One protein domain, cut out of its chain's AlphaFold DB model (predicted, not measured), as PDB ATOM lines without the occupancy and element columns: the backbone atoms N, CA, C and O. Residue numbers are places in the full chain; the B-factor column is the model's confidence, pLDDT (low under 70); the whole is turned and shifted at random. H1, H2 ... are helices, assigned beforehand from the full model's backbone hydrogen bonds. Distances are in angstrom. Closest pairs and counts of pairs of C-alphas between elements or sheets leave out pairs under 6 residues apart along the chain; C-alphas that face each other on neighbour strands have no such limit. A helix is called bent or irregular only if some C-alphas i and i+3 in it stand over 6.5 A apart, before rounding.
ATOM      1  N   ASP A  57     182.798 194.893 181.146       86.19
ATOM      2  CA  ASP A  57     182.433 196.203 181.670       86.19
ATOM      3  C   ASP A  57     180.938 196.263 182.030       86.19
ATOM      4  O   ASP A  57     180.171 195.329 181.773       86.19
ATOM      5  N   ASP A  58     180.530 197.368 182.654       91.69
ATOM      6  CA  ASP A  58     179.155 197.567 183.120       91.69
ATOM      7  C   ASP A  58     178.135 197.581 181.972       91.69
ATOM      8  O   ASP A  58     176.976 197.209 182.173       91.69
ATOM      9  N   TRP A  59     178.545 197.990 180.767       87.06
ATOM     10  CA  TRP A  59     177.656 198.036 179.612       87.06
ATOM     11  C   TRP A  59     177.378 196.632 179.077       87.06
ATOM     12  O   TRP A  59     176.219 196.267 178.882       87.06
ATOM     13  N   GLU A  60     178.413 195.809 178.917       84.88
ATOM     14  CA  GLU A  60     178.244 194.404 178.540       84.88
ATOM     15  C   GLU A  60     177.447 193.632 179.600       84.88
ATOM     16  O   GLU A  60     176.555 192.850 179.259       84.88
ATOM     17  N   ALA A  61     177.696 193.889 180.888       87.06
ATOM     18  CA  ALA A  61     176.923 193.298 181.980       87.06
ATOM     19  C   ALA A  61     175.433 193.684 181.916       87.06
ATOM     20  O   ALA A  61     174.564 192.826 182.086       87.06
ATOM     21  N   LEU A  62     175.127 194.953 181.618       89.75
ATOM     22  CA  LEU A  62     173.756 195.433 181.421       89.75
ATOM     23  C   LEU A  62     173.076 194.744 180.232       89.75
ATOM     24  O   LEU A  62     171.917 194.344 180.335       89.75
ATOM     25  N   GLN A  63     173.782 194.585 179.111       85.56
ATOM     26  CA  GLN A  63     173.248 193.892 177.936       85.56
ATOM     27  C   GLN A  63     172.913 192.430 178.256       85.56
ATOM     28  O   GLN A  63     171.852 191.941 177.868       85.56
ATOM     29  N   ILE A  64     173.776 191.749 179.015       85.81
ATOM     30  CA  ILE A  64     173.535 190.385 179.499       85.81
ATOM     31  C   ILE A  64     172.287 190.331 180.383       85.81
ATOM     32  O   ILE A  64     171.409 189.497 180.157       85.81
ATOM     33  N   ASP A  65     172.184 191.230 181.362       89.12
ATOM     34  CA  ASP A  65     171.048 191.272 182.282       89.12
ATOM     35  C   ASP A  65     169.732 191.549 181.549       89.12
ATOM     36  O   ASP A  65     168.749 190.840 181.764       89.12
ATOM     37  N   SER A  66     169.734 192.484 180.597       90.12
ATOM     38  CA  SER A  66     168.564 192.780 179.767       90.12
ATOM     39  C   SER A  66     168.090 191.567 178.960       90.12
ATOM     40  O   SER A  66     166.883 191.371 178.810       90.12
ATOM     41  N   LEU A  67     169.006 190.740 178.447       86.56
ATOM     42  CA  LEU A  67     168.653 189.530 177.698       86.56
ATOM     43  C   LEU A  67     168.104 188.428 178.609       86.56
ATOM     44  O   LEU A  67     167.147 187.743 178.240       86.56
ATOM     45  N   VAL A  68     168.681 188.268 179.802       87.56
ATOM     46  CA  VAL A  68     168.188 187.321 180.812       87.56
ATOM     47  C   VAL A  68     166.778 187.696 181.265       87.56
ATOM     48  O   VAL A  68     165.928 186.810 181.391       87.56
ATOM     49  N   ASP A  69     166.504 188.984 181.458       91.44
ATOM     50  CA  ASP A  69     165.180 189.467 181.853       91.44
ATOM     51  C   ASP A  69     164.165 189.323 180.710       91.44
ATOM     52  O   ASP A  69     163.071 188.807 180.940       91.44
ATOM     53  N   ALA A  70     164.552 189.601 179.458       91.38
ATOM     54  CA  ALA A  70     163.704 189.336 178.291       91.38
ATOM     55  C   ALA A  70     163.352 187.840 178.143       91.38
ATOM     56  O   ALA A  70     162.226 187.483 177.783       91.38
ATOM     57  N   LEU A  71     164.290 186.936 178.454       87.75
ATOM     58  CA  LEU A  71     164.009 185.500 178.534       87.75
ATOM     59  C   LEU A  71     163.051 185.171 179.691       87.75
ATOM     60  O   LEU A  71     162.235 184.254 179.572       87.75
ATOM     61  N   GLY A  72     163.146 185.895 180.807       89.81
ATOM     62  CA  GLY A  72     162.209 185.822 181.927       89.81
ATOM     63  C   GLY A  72     160.781 186.180 181.515       89.81
ATOM     64  O   GLY A  72     159.866 185.395 181.776       89.81
ATOM     65  N   ASP A  73     160.605 187.292 180.802       93.94
ATOM     66  CA  ASP A  73     159.308 187.728 180.272       93.94
ATOM     67  C   ASP A  73     158.712 186.680 179.331       93.94
ATOM     68  O   ASP A  73     157.556 186.272 179.477       93.94
ATOM     69  N   PHE A  74     159.528 186.143 178.420       91.69
ATOM     70  CA  PHE A  74     159.091 185.078 177.525       91.69
ATOM     71  C   PHE A  74     158.657 183.816 178.288       91.69
ATOM     72  O   PHE A  74     157.606 183.231 178.008       91.69
ATOM     73  N   LYS A  75     159.423 183.405 179.307       88.62
ATOM     74  CA  LYS A  75     159.062 182.275 180.179       88.62
ATOM     75  C   LYS A  75     157.766 182.527 180.944       88.62
ATOM     76  O   LYS A  75     156.987 181.588 181.114       88.62
ATOM     77  N   ALA A  76     157.505 183.756 181.381       91.50
ATOM     78  CA  ALA A  76     156.266 184.106 182.071       91.50
ATOM     79  C   ALA A  76     155.036 183.883 181.176       91.50
ATOM     80  O   ALA A  76     154.043 183.325 181.645       91.50
ATOM     81  N   LEU A  77     155.123 184.204 179.879       93.62
ATOM     82  CA  LEU A  77     154.056 183.921 178.907       93.62
ATOM     83  C   LEU A  77     153.786 182.413 178.776       93.62
ATOM     84  O   LEU A  77     152.632 181.978 178.805       93.62
ATOM     85  N   LEU A  78     154.842 181.596 178.716       89.69
ATOM     86  CA  LEU A  78     154.719 180.133 178.669       89.69
ATOM     87  C   LEU A  78     154.079 179.568 179.933       89.69
ATOM     88  O   LEU A  78     153.223 178.686 179.855       89.69
ATOM     89  N   MET A  79     154.488 180.067 181.099       89.56
ATOM     90  CA  MET A  79     153.911 179.654 182.376       89.56
ATOM     91  C   MET A  79     152.445 180.063 182.479       89.56
ATOM     92  O   MET A  79     151.625 179.253 182.905       89.56
ATOM     93  N   ALA A  80     152.092 181.266 182.021       92.81
ATOM     94  CA  ALA A  80     150.713 181.735 181.988       92.81
ATOM     95  C   ALA A  80     149.826 180.879 181.070       92.81
ATOM     96  O   ALA A  80     148.672 180.629 181.406       92.81
ATOM     97  N   TYR A  81     150.348 180.402 179.935       93.00
ATOM     98  CA  TYR A  81     149.650 179.429 179.088       93.00
ATOM     99  C   TYR A  81     149.497 178.066 179.781       93.00
ATOM    100  O   TYR A  81     148.405 177.496 179.809       93.00
ATOM    101  N   ARG A  82     150.577 177.531 180.368       89.19
ATOM    102  CA  ARG A  82     150.560 176.216 181.034       89.19
ATOM    103  C   ARG A  82     149.589 176.184 182.215       89.19
ATOM    104  O   ARG A  82     148.868 175.195 182.359       89.19
ATOM    105  N   ALA A  83     149.563 177.257 183.003       93.19
ATOM    106  CA  ALA A  83     148.723 177.409 184.186       93.19
ATOM    107  C   ALA A  83     147.255 177.748 183.876       93.19
ATOM    108  O   ALA A  83     146.425 177.653 184.775       93.19
ATOM    109  N   GLU A  84     146.916 178.134 182.639       96.94
ATOM    110  CA  GLU A  84     145.524 178.394 182.266       96.94
ATOM    111  C   GLU A  84     144.705 177.097 182.301       96.94
ATOM    112  O   GLU A  84     145.120 176.061 181.763       96.94
ATOM    113  N   VAL A  85     143.541 177.166 182.943       96.62
ATOM    114  CA  VAL A  85     142.642 176.028 183.175       96.62
ATOM    115  C   VAL A  85     141.390 176.106 182.313       96.62
ATOM    116  O   VAL A  85     140.836 175.065 181.969       96.62
ATOM    117  N   ASP A  86     140.960 177.312 181.935       97.94
ATOM    118  CA  ASP A  86     139.821 177.498 181.043       97.94
ATOM    119  C   ASP A  86     140.212 177.079 179.615       97.94
ATOM    120  O   ASP A  86     141.135 177.665 179.042       97.94
ATOM    121  N   PRO A  87     139.534 176.090 179.002       96.69
ATOM    122  CA  PRO A  87     139.927 175.576 177.691       96.69
ATOM    123  C   PRO A  87     139.906 176.626 176.578       96.69
ATOM    124  O   PRO A  87     140.770 176.602 175.700       96.69
ATOM    125  N   LYS A  88     138.952 177.564 176.612       97.31
ATOM    126  CA  LYS A  88     138.812 178.596 175.582       97.31
ATOM    127  C   LYS A  88     139.938 179.617 175.703       97.31
ATOM    128  O   LYS A  88     140.637 179.870 174.726       97.31
ATOM    129  N   LYS A  89     140.181 180.133 176.912       97.44
ATOM    130  CA  LYS A  89     141.298 181.058 177.173       97.44
ATOM    131  C   LYS A  89     142.649 180.397 176.933       97.44
ATOM    132  O   LYS A  89     143.588 181.059 176.496       97.44
ATOM    133  N   LYS A  90     142.768 179.097 177.217       96.50
ATOM    134  CA  LYS A  90     143.991 178.330 176.970       96.50
ATOM    135  C   LYS A  90     144.296 178.239 175.482       96.50
ATOM    136  O   LYS A  90     145.446 178.454 175.105       96.50
ATOM    137  N   GLU A  91     143.290 177.973 174.651       95.50
ATOM    138  CA  GLU A  91     143.459 177.959 173.195       95.50
ATOM    139  C   GLU A  91     143.762 179.361 172.648       95.50
ATOM    140  O   GLU A  91     144.694 179.508 171.866       95.50
ATOM    141  N   GLU A  92     143.086 180.411 173.124       95.75
ATOM    142  CA  GLU A  92     143.405 181.804 172.754       95.75
ATOM    143  C   GLU A  92     144.865 182.161 173.093       95.75
ATOM    144  O   GLU A  92     145.623 182.593 172.222       95.75
ATOM    145  N   LYS A  93     145.310 181.886 174.329       95.44
ATOM    146  CA  LYS A  93     146.709 182.085 174.754       95.44
ATOM    147  C   LYS A  93     147.685 181.282 173.905       95.44
ATOM    148  O   LYS A  93     148.758 181.786 173.590       95.44
ATOM    149  N   LYS A  94     147.341 180.044 173.546       93.94
ATOM    150  CA  LYS A  94     148.171 179.198 172.684       93.94
ATOM    151  C   LYS A  94     148.354 179.827 171.307       93.94
ATOM    152  O   LYS A  94     149.479 179.854 170.820       93.94
ATOM    153  N   GLN A  95     147.287 180.351 170.706       94.88
ATOM    154  CA  GLN A  95     147.361 181.009 169.400       94.88
ATOM    155  C   GLN A  95     148.236 182.265 169.454       94.88
ATOM    156  O   GLN A  95     149.147 182.394 168.639       94.88
ATOM    157  N   THR A  96     148.055 183.135 170.451       95.31
ATOM    158  CA  THR A  96     148.942 184.297 170.659       95.31
ATOM    159  C   THR A  96     150.393 183.869 170.890       95.31
ATOM    160  O   THR A  96     151.330 184.459 170.352       95.31
ATOM    161  N   LEU A  97     150.614 182.804 171.662       93.38
ATOM    162  CA  LEU A  97     151.954 182.305 171.946       93.38
ATOM    163  C   LEU A  97     152.655 181.801 170.675       93.38
ATOM    164  O   LEU A  97     153.799 182.174 170.429       93.38
ATOM    165  N   LEU A  98     151.969 180.982 169.871       91.12
ATOM    166  CA  LEU A  98     152.507 180.372 168.651       91.12
ATOM    167  C   LEU A  98     152.697 181.378 167.514       91.12
ATOM    168  O   LEU A  98     153.714 181.324 166.829       91.12
ATOM    169  N   ASN A  99     151.741 182.286 167.324       93.44
ATOM    170  CA  ASN A  99     151.712 183.157 166.149       93.44
ATOM    171  C   ASN A  99     152.393 184.512 166.390       93.44
ATOM    172  O   ASN A  99     152.804 185.158 165.430       93.44
ATOM    173  N   GLU A 100     152.541 184.939 167.649       95.06
ATOM    174  CA  GLU A 100     153.080 186.264 167.983       95.06
ATOM    175  C   GLU A 100     154.291 186.171 168.916       95.06
ATOM    176  O   GLU A 100     155.392 186.589 168.554       95.06
ATOM    177  N   SER A 101     154.120 185.589 170.110       93.88
ATOM    178  CA  SER A 101     155.134 185.676 171.172       93.88
ATOM    179  C   SER A 101     156.402 184.883 170.848       93.88
ATOM    180  O   SER A 101     157.498 185.435 170.909       93.88
ATOM    181  N   ILE A 102     156.275 183.600 170.487       91.31
ATOM    182  CA  ILE A 102     157.424 182.753 170.131       91.31
ATOM    183  C   ILE A 102     158.183 183.360 168.942       91.31
ATOM    184  O   ILE A 102     159.384 183.588 169.097       91.31
ATOM    185  N   PRO A 103     157.542 183.689 167.797       92.50
ATOM    186  CA  PRO A 103     158.249 184.309 166.681       92.50
ATOM    187  C   PRO A 103     158.969 185.597 167.077       92.50
ATOM    188  O   PRO A 103     160.128 185.774 166.710       92.50
ATOM    189  N   PHE A 104     158.327 186.476 167.855       94.75
ATOM    190  CA  PHE A 104     158.940 187.726 168.297       94.75
ATOM    191  C   PHE A 104     160.219 187.485 169.107       94.75
ATOM    192  O   PHE A 104     161.288 187.958 168.714       94.75
ATOM    193  N   TYR A 105     160.136 186.738 170.211       92.81
ATOM    194  CA  TYR A 105     161.280 186.543 171.105       92.81
ATOM    195  C   TYR A 105     162.396 185.745 170.434       92.81
ATOM    196  O   TYR A 105     163.558 186.142 170.502       92.81
ATOM    197  N   MET A 106     162.057 184.659 169.737       89.88
ATOM    198  CA  MET A 106     163.059 183.803 169.105       89.88
ATOM    199  C   MET A 106     163.797 184.531 167.977       89.88
ATOM    200  O   MET A 106     165.023 184.476 167.933       89.88
ATOM    201  N   ASN A 107     163.093 185.294 167.128       92.31
ATOM    202  CA  ASN A 107     163.742 186.102 166.091       92.31
ATOM    203  C   ASN A 107     164.627 187.203 166.691       92.31
ATOM    204  O   ASN A 107     165.682 187.518 166.142       92.31
ATOM    205  N   ARG A 108     164.222 187.798 167.822       92.06
ATOM    206  CA  ARG A 108     165.049 188.794 168.514       92.06
ATOM    207  C   ARG A 108     166.308 188.178 169.107       92.06
ATOM    208  O   ARG A 108     167.378 188.740 168.903       92.06
ATOM    209  N   PHE A 109     166.217 187.026 169.768       89.69
ATOM    210  CA  PHE A 109     167.399 186.332 170.287       89.69
ATOM    211  C   PHE A 109     168.344 185.888 169.169       89.69
ATOM    212  O   PHE A 109     169.550 186.087 169.280       89.69
ATOM    213  N   GLU A 110     167.800 185.362 168.073       89.81
ATOM    214  CA  GLU A 110     168.566 184.988 166.883       89.81
ATOM    215  C   GLU A 110     169.357 186.181 166.319       89.81
ATOM    216  O   GLU A 110     170.559 186.080 166.061       89.81
ATOM    217  N   GLN A 111     168.700 187.339 166.186       90.44
ATOM    218  CA  GLN A 111     169.333 188.568 165.710       90.44
ATOM    219  C   GLN A 111     170.425 189.056 166.669       90.44
ATOM    220  O   GLN A 111     171.521 189.385 166.227       90.44
ATOM    221  N   VAL A 112     170.170 189.039 167.981       86.81
ATOM    222  CA  VAL A 112     171.168 189.429 168.990       86.81
ATOM    223  C   VAL A 112     172.404 188.531 168.930       86.81
ATOM    224  O   VAL A 112     173.520 189.039 169.015       86.81
ATOM    225  N   ILE A 113     172.242 187.216 168.767       84.69
ATOM    226  CA  ILE A 113     173.383 186.294 168.641       84.69
ATOM    227  C   ILE A 113     174.179 186.605 167.377       84.69
ATOM    228  O   ILE A 113     175.410 186.637 167.412       84.69
ATOM    229  N   LYS A 114     173.483 186.858 166.264       86.62
ATOM    230  CA  LYS A 114     174.109 187.224 164.993       86.62
ATOM    231  C   LYS A 114     174.940 188.504 165.115       86.62
ATOM    232  O   LYS A 114     176.066 188.533 164.626       86.62
ATOM    233  N   ASP A 115     174.409 189.520 165.790       86.75
ATOM    234  CA  ASP A 115     175.074 190.818 165.965       86.75
ATOM    235  C   ASP A 115     176.246 190.759 166.961       86.75
ATOM    236  O   ASP A 115     177.149 191.588 166.894       86.75
ATOM    237  N   ASN A 116     176.278 189.749 167.839       79.38
ATOM    238  CA  ASN A 116     177.327 189.531 168.843       79.38
ATOM    239  C   ASN A 116     178.252 188.347 168.502       79.38
ATOM    240  O   ASN A 116     178.688 187.603 169.383       79.38
ATOM    241  N   ASN A 117     178.550 188.141 167.214       75.56
ATOM    242  CA  ASN A 117     179.510 187.134 166.733       75.56
ATOM    243  C   ASN A 117     179.220 185.691 167.200       75.56
ATOM    244  O   ASN A 117     180.139 184.891 167.398       75.56
ATOM    245  N   GLY A 118     177.948 185.330 167.365       66.25
ATOM    246  CA  GLY A 118     177.560 183.972 167.742       66.25
ATOM    247  C   GLY A 118     177.551 183.706 169.248       66.25
ATOM    248  O   GLY A 118     177.507 182.538 169.639       66.25
ATOM    249  N   TYR A 119     177.598 184.749 170.083       64.69
ATOM    250  CA  TYR A 119     177.541 184.631 171.540       64.69
ATOM    251  C   TYR A 119     176.286 185.283 172.120       64.69
ATOM    252  O   TYR A 119     175.874 186.370 171.723       64.69
ATOM    253  N   LEU A 120     175.702 184.614 173.111       65.69
ATOM    254  CA  LEU A 120     174.704 185.163 174.022       65.69
ATOM    255  C   LEU A 120     174.896 184.480 175.378       65.69
ATOM    256  O   LEU A 120     175.259 183.303 175.449       65.69
ATOM    257  N   VAL A 121     174.711 185.226 176.465       50.91
ATOM    258  CA  VAL A 121     174.847 184.675 177.816       50.91
ATOM    259  C   VAL A 121     173.544 183.999 178.218       50.91
ATOM    260  O   VAL A 121     172.505 184.638 178.333       50.91
ATOM    261  N   GLY A 122     173.613 182.689 178.444       43.84
ATOM    262  CA  GLY A 122     172.476 181.886 178.884       43.84
ATOM    263  C   GLY A 122     172.333 180.616 178.056       43.84
ATOM    264  O   GLY A 122     171.847 180.639 176.930       43.84
ATOM    265  N   GLY A 123     172.757 179.491 178.632       40.47
ATOM    266  CA  GLY A 123     172.553 178.165 178.053       40.47
ATOM    267  C   GLY A 123     171.068 177.810 177.920       40.47
ATOM    268  O   GLY A 123     170.223 178.227 178.718       40.47
ATOM    269  N   SER A 124     170.762 177.032 176.883       42.94
ATOM    270  CA  SER A 124     169.414 176.748 176.408       42.94
ATOM    271  C   SER A 124     168.575 175.946 177.409       42.94
ATOM    272  O   SER A 124     168.886 174.821 177.781       42.94
ATOM    273  N   SER A 125     167.437 176.526 177.793       52.62
ATOM    274  CA  SER A 125     166.284 175.788 178.340       52.62
ATOM    275  C   SER A 125     165.152 175.669 177.309       52.62
ATOM    276  O   SER A 125     164.066 175.199 177.625       52.62
ATOM    277  N   PHE A 126     165.397 176.082 176.060       56.72
ATOM    278  CA  PHE A 126     164.395 176.101 174.993       56.72
ATOM    279  C   PHE A 126     163.857 174.703 174.669       56.72
ATOM    280  O   PHE A 126     162.645 174.542 174.577       56.72
ATOM    281  N   GLU A 127     164.715 173.679 174.611       57.12
ATOM    282  CA  GLU A 127     164.275 172.303 174.340       57.12
ATOM    283  C   GLU A 127     163.352 171.747 175.438       57.12
ATOM    284  O   GLU A 127     162.376 171.070 175.127       57.12
ATOM    285  N   THR A 128     163.581 172.105 176.707       57.56
ATOM    286  CA  THR A 128     162.681 171.767 177.827       57.56
ATOM    287  C   THR A 128     161.298 172.410 177.667       57.56
ATOM    288  O   THR A 128     160.280 171.856 178.091       57.56
ATOM    289  N   PHE A 129     161.222 173.610 177.082       56.31
ATOM    290  CA  PHE A 129     159.952 174.324 176.931       56.31
ATOM    291  C   PHE A 129     159.197 173.974 175.649       56.31
ATOM    292  O   PHE A 129     157.964 173.940 175.680       56.31
ATOM    293  N   PHE A 130     159.923 173.702 174.565       64.06
ATOM    294  CA  PHE A 130     159.398 173.656 173.198       64.06
ATOM    295  C   PHE A 130     159.745 172.369 172.434       64.06
ATOM    296  O   PHE A 130     159.352 172.223 171.281       64.06
ATOM    297  N   GLY A 131     160.458 171.429 173.058       68.38
ATOM    298  CA  GLY A 131     160.867 170.164 172.451       68.38
ATOM    299  C   GLY A 131     162.227 170.227 171.752       68.38
ATOM    300  O   GLY A 131     162.780 171.300 171.495       68.38
ATOM    301  N   LYS A 132     162.775 169.048 171.434       71.12
ATOM    302  CA  LYS A 132     164.132 168.874 170.876       71.12
ATOM    303  C   LYS A 132     164.363 169.635 169.565       71.12
ATOM    304  O   LYS A 132     165.468 170.108 169.321       71.12
ATOM    305  N   ASP A 133     163.309 169.822 168.775       78.06
ATOM    306  CA  ASP A 133     163.384 170.464 167.457       78.06
ATOM    307  C   ASP A 133     163.050 171.963 167.488       78.06
ATOM    308  O   ASP A 133     163.001 172.618 166.448       78.06
ATOM    309  N   SER A 134     162.856 172.537 168.678       78.44
ATOM    310  CA  SER A 134     162.454 173.941 168.856       78.44
ATOM    311  C   SER A 134     163.431 174.972 168.298       78.44
ATOM    312  O   SER A 134     163.036 176.097 168.003       78.44
ATOM    313  N   LEU A 135     164.698 174.592 168.134       84.25
ATOM    314  CA  LEU A 135     165.743 175.446 167.575       84.25
ATOM    315  C   LEU A 135     166.009 175.179 166.085       84.25
ATOM    316  O   LEU A 135     166.894 175.803 165.511       84.25
ATOM    317  N   SER A 136     165.268 174.272 165.440       85.56
ATOM    318  CA  SER A 136     165.499 173.887 164.034       85.56
ATOM    319  C   SER A 136     165.395 175.059 163.047       85.56
ATOM    320  O   SER A 136     166.101 175.074 162.042       85.56
ATOM    321  N   HIS A 137     164.569 176.061 163.356       87.75
ATOM    322  CA  HIS A 137     164.400 177.276 162.552       87.75
ATOM    323  C   HIS A 137     165.306 178.445 162.977       87.75
ATOM    324  O   HIS A 137     165.238 179.514 162.374       87.75
ATOM    325  N   TYR A 138     166.150 178.248 163.992       89.38
ATOM    326  CA  TYR A 138     166.964 179.288 164.623       89.38
ATOM    327  C   TYR A 138     168.440 178.847 164.667       89.38
ATOM    328  O   TYR A 138     168.919 178.363 165.700       89.38
ATOM    329  N   PRO A 139     169.153 178.908 163.524       90.88
ATOM    330  CA  PRO A 139     170.494 178.343 163.387       90.88
ATOM    331  C   PRO A 139     171.519 178.939 164.357       90.88
ATOM    332  O   PRO A 139     172.346 178.191 164.873       90.88
ATOM    333  N   GLN A 140     171.454 180.235 164.662       88.81
ATOM    334  CA  GLN A 140     172.381 180.883 165.592       88.81
ATOM    335  C   GLN A 140     172.150 180.415 167.026       88.81
ATOM    336  O   GLN A 140     173.100 180.082 167.737       88.81
ATOM    337  N   LEU A 141     170.886 180.309 167.450       86.69
ATOM    338  CA  LEU A 141     170.538 179.695 168.734       86.69
ATOM    339  C   LEU A 141     171.006 178.235 168.812       86.69
ATOM    340  O   LEU A 141     171.523 177.805 169.851       86.69
ATOM    341  N   LYS A 142     170.866 177.469 167.722       87.44
ATOM    342  CA  LYS A 142     171.330 176.075 167.672       87.44
ATOM    343  C   LYS A 142     172.854 175.967 167.733       87.44
ATOM    344  O   LYS A 142     173.386 175.102 168.436       87.44
ATOM    345  N   GLU A 143     173.563 176.848 167.038       87.75
ATOM    346  CA  GLU A 143     175.023 176.911 167.061       87.75
ATOM    347  C   GLU A 143     175.533 177.291 168.456       87.75
ATOM    348  O   GLU A 143     176.430 176.628 168.980       87.75
ATOM    349  N   LEU A 144     174.917 178.285 169.105       85.50
ATOM    350  CA  LEU A 144     175.244 178.676 170.476       85.50
ATOM    351  C   LEU A 144     175.080 177.504 171.450       85.50
ATOM    352  O   LEU A 144     175.990 177.224 172.232       85.50
ATOM    353  N   GLN A 145     173.954 176.786 171.390       85.94
ATOM    354  CA  GLN A 145     173.750 175.587 172.206       85.94
ATOM    355  C   GLN A 145     174.862 174.562 171.969       85.94
ATOM    356  O   GLN A 145     175.429 174.039 172.927       85.94
ATOM    357  N   THR A 146     175.188 174.296 170.703       88.12
ATOM    358  CA  THR A 146     176.230 173.331 170.329       88.12
ATOM    359  C   THR A 146     177.585 173.738 170.906       88.12
ATOM    360  O   THR A 146     178.258 172.914 171.522       88.12
ATOM    361  N   LYS A 147     177.955 175.021 170.798       87.50
ATOM    362  CA  LYS A 147     179.184 175.578 171.386       87.50
ATOM    363  C   LYS A 147     179.221 175.409 172.905       87.50
ATOM    364  O   LYS A 147     180.228 174.948 173.433       87.50
ATOM    365  N   VAL A 148     178.133 175.737 173.606       86.31
ATOM    366  CA  VAL A 148     178.049 175.601 175.073       86.31
ATOM    367  C   VAL A 148     178.156 174.135 175.498       86.31
ATOM    368  O   VAL A 148     178.878 173.820 176.442       86.31
ATOM    369  N   TYR A 149     177.470 173.229 174.799       88.25
ATOM    370  CA  TYR A 149     177.488 171.798 175.118       88.25
ATOM    371  C   TYR A 149     178.838 171.148 174.801       88.25
ATOM    372  O   TYR A 149     179.212 170.191 175.470       88.25
ATOM    373  N   ALA A 150     179.593 171.691 173.844       91.19
ATOM    374  CA  ALA A 150     180.935 171.228 173.505       91.19
ATOM    375  C   ALA A 150     182.016 171.642 174.522       91.19
ATOM    376  O   ALA A 150     183.133 171.126 174.464       91.19
ATOM    377  N   ILE A 151     181.726 172.549 175.466       90.62
ATOM    378  CA  ILE A 151     182.685 172.916 176.520       90.62
ATOM    379  C   ILE A 151     183.001 171.654 177.342       90.62
ATOM    380  O   ILE A 151     182.080 171.113 177.956       90.62
ATOM    381  N   PRO A 152     184.268 171.200 177.459       95.81
ATOM    382  CA  PRO A 152     184.586 169.886 178.034       95.81
ATOM    383  C   PRO A 152     183.999 169.640 179.430       95.81
ATOM    384  O   PRO A 152     183.486 168.562 179.721       95.81
ATOM    385  N   LYS A 153     184.014 170.661 180.298       93.19
ATOM    386  CA  LYS A 153     183.428 170.574 181.647       93.19
ATOM    387  C   LYS A 153     181.896 170.483 181.632       93.19
ATOM    388  O   LYS A 153     181.325 169.865 182.526       93.19
ATOM    389  N   ILE A 154     181.243 171.097 180.644       91.38
ATOM    390  CA  ILE A 154     179.789 171.035 180.459       91.38
ATOM    391  C   ILE A 154     179.398 169.697 179.833       91.38
ATOM    392  O   ILE A 154     178.504 169.048 180.366       91.38
ATOM    393  N   ALA A 155     180.103 169.240 178.795       92.88
ATOM    394  CA  ALA A 155     179.911 167.922 178.189       92.88
ATOM    395  C   ALA A 155     180.002 166.804 179.241       92.88
ATOM    396  O   ALA A 155     179.049 166.052 179.433       92.88
ATOM    397  N   ALA A 156     181.082 166.792 180.032       94.75
ATOM    398  CA  ALA A 156     181.267 165.823 181.111       94.75
ATOM    399  C   ALA A 156     180.172 165.908 182.193       94.75
ATOM    400  O   ALA A 156     179.819 164.904 182.812       94.75
ATOM    401  N   TRP A 157     179.619 167.100 182.454       91.69
ATOM    402  CA  TRP A 157     178.460 167.245 183.338       91.69
ATOM    403  C   TRP A 157     177.178 166.687 182.709       91.69
ATOM    404  O   TRP A 157     176.439 165.985 183.395       91.69
ATOM    405  N   ILE A 158     176.917 166.961 181.430       89.44
ATOM    406  CA  ILE A 158     175.740 166.466 180.699       89.44
ATOM    407  C   ILE A 158     175.737 164.934 180.621       89.44
ATOM    408  O   ILE A 158     174.677 164.334 180.776       89.44
ATOM    409  N   GLU A 159     176.900 164.305 180.447       91.56
ATOM    410  CA  GLU A 159     177.034 162.841 180.423       91.56
ATOM    411  C   GLU A 159     176.681 162.189 181.767       91.56
ATOM    412  O   GLU A 159     176.046 161.136 181.798       91.56
ATOM    413  N   ARG A 160     177.061 162.816 182.889       93.94
ATOM    414  CA  ARG A 160     176.879 162.236 184.234       93.94
ATOM    415  C   ARG A 160     175.637 162.716 184.986       93.94
ATOM    416  O   ARG A 160     175.310 162.138 186.022       93.94
ATOM    417  N   ARG A 161     174.990 163.806 184.553       88.31
ATOM    418  CA  ARG A 161     173.815 164.350 185.257       88.31
ATOM    419  C   ARG A 161     172.650 163.347 185.202       88.31
ATOM    420  O   ARG A 161     172.519 162.633 184.205       88.31
TER     421      ARG A 161
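AT A GLANCE: This is residues 57 to 161 of the 166 residues of an uncharacterized protein of Ephemera danica (UniProt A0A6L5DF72). A long helical hairpin makes the length of the domain: H1 and the bent but nearly straight H2 run side by side in opposite ways. H4 crosses the far end of H2, on its arm H2b, and leads at a corner into H5, where residues 150 to 156 stick out; the small H3 sits near H1 in the loop between H2 and H4. The printed part has 105 residues with five named helices, H1 to H5 in chain order, and no named strand; it is all helix. It is only just compact, close to loose, with a radius of gyration of the C-alphas of 15.4 A and spans of 46 by 36 by 23 A.

HOW THE PARTS SIT: H2, residues 87 to 115, was assigned as one helix by its hydrogen bonds but is bent: C-alphas 99 and 102 are 7.0 A apart, and its arms H2a, residues 87 to 99, and H2b, residues 102 to 115, stand at a shallow tilt of 27 degrees. H1, residues 58 to 83, forms a hairpin with H2a, touching it with residues 77 to 81 alone at a shallow tilt of 34.5 degrees, only just short of steep; the closest C-alphas, of Tyr 81 and Lys 93, are 5.9 A apart. H1 only just touches H2b, with 3 pairs of C-alphas within 8 A, the closest those of Phe 74 and Tyr 105 at 6.9 A; they run opposite ways at a shallow tilt of 19 degrees. H4, residues 139 to 149, touches H2b at residues 109 to 114 alone, the closest C-alphas being those of Glu 110 and Gln 140 at 5.8 A; at 71 degrees they are only just about perpendicular. H5, residues 152 to 160, and H4 touch only at the corner, and only just, with 3 pairs of C-alphas within 8 A, the closest those of Tyr 149 and Ala 155 at 5.5 A. H3, residues 126 to 130, touches no helix but is near H1. In H1, H2a, H2b, H3, H4 and H5 every O i to N i+4 pair is within hydrogen-bond range.

IN THESE COORDINATES: H1 begins at C-alpha 58 (179.155, 197.567, 183.120) and is 36.5 A long from first to last C-alpha. H2a measures 18.2 A, H2b 19.8 A, H3 5.8 A, H4 15.1 A and H5 12.5 A, with H5 ending at C-alpha 160 (176.879, 162.236, 184.234).

THE WHOLE: The two C-alphas farthest apart, of Asp 57 and Lys 88, are 47.4 A apart. The printed part has no cut and no long link. Residues 118 to 131 have pLDDT under 70; the mean of the printed part is 85.5.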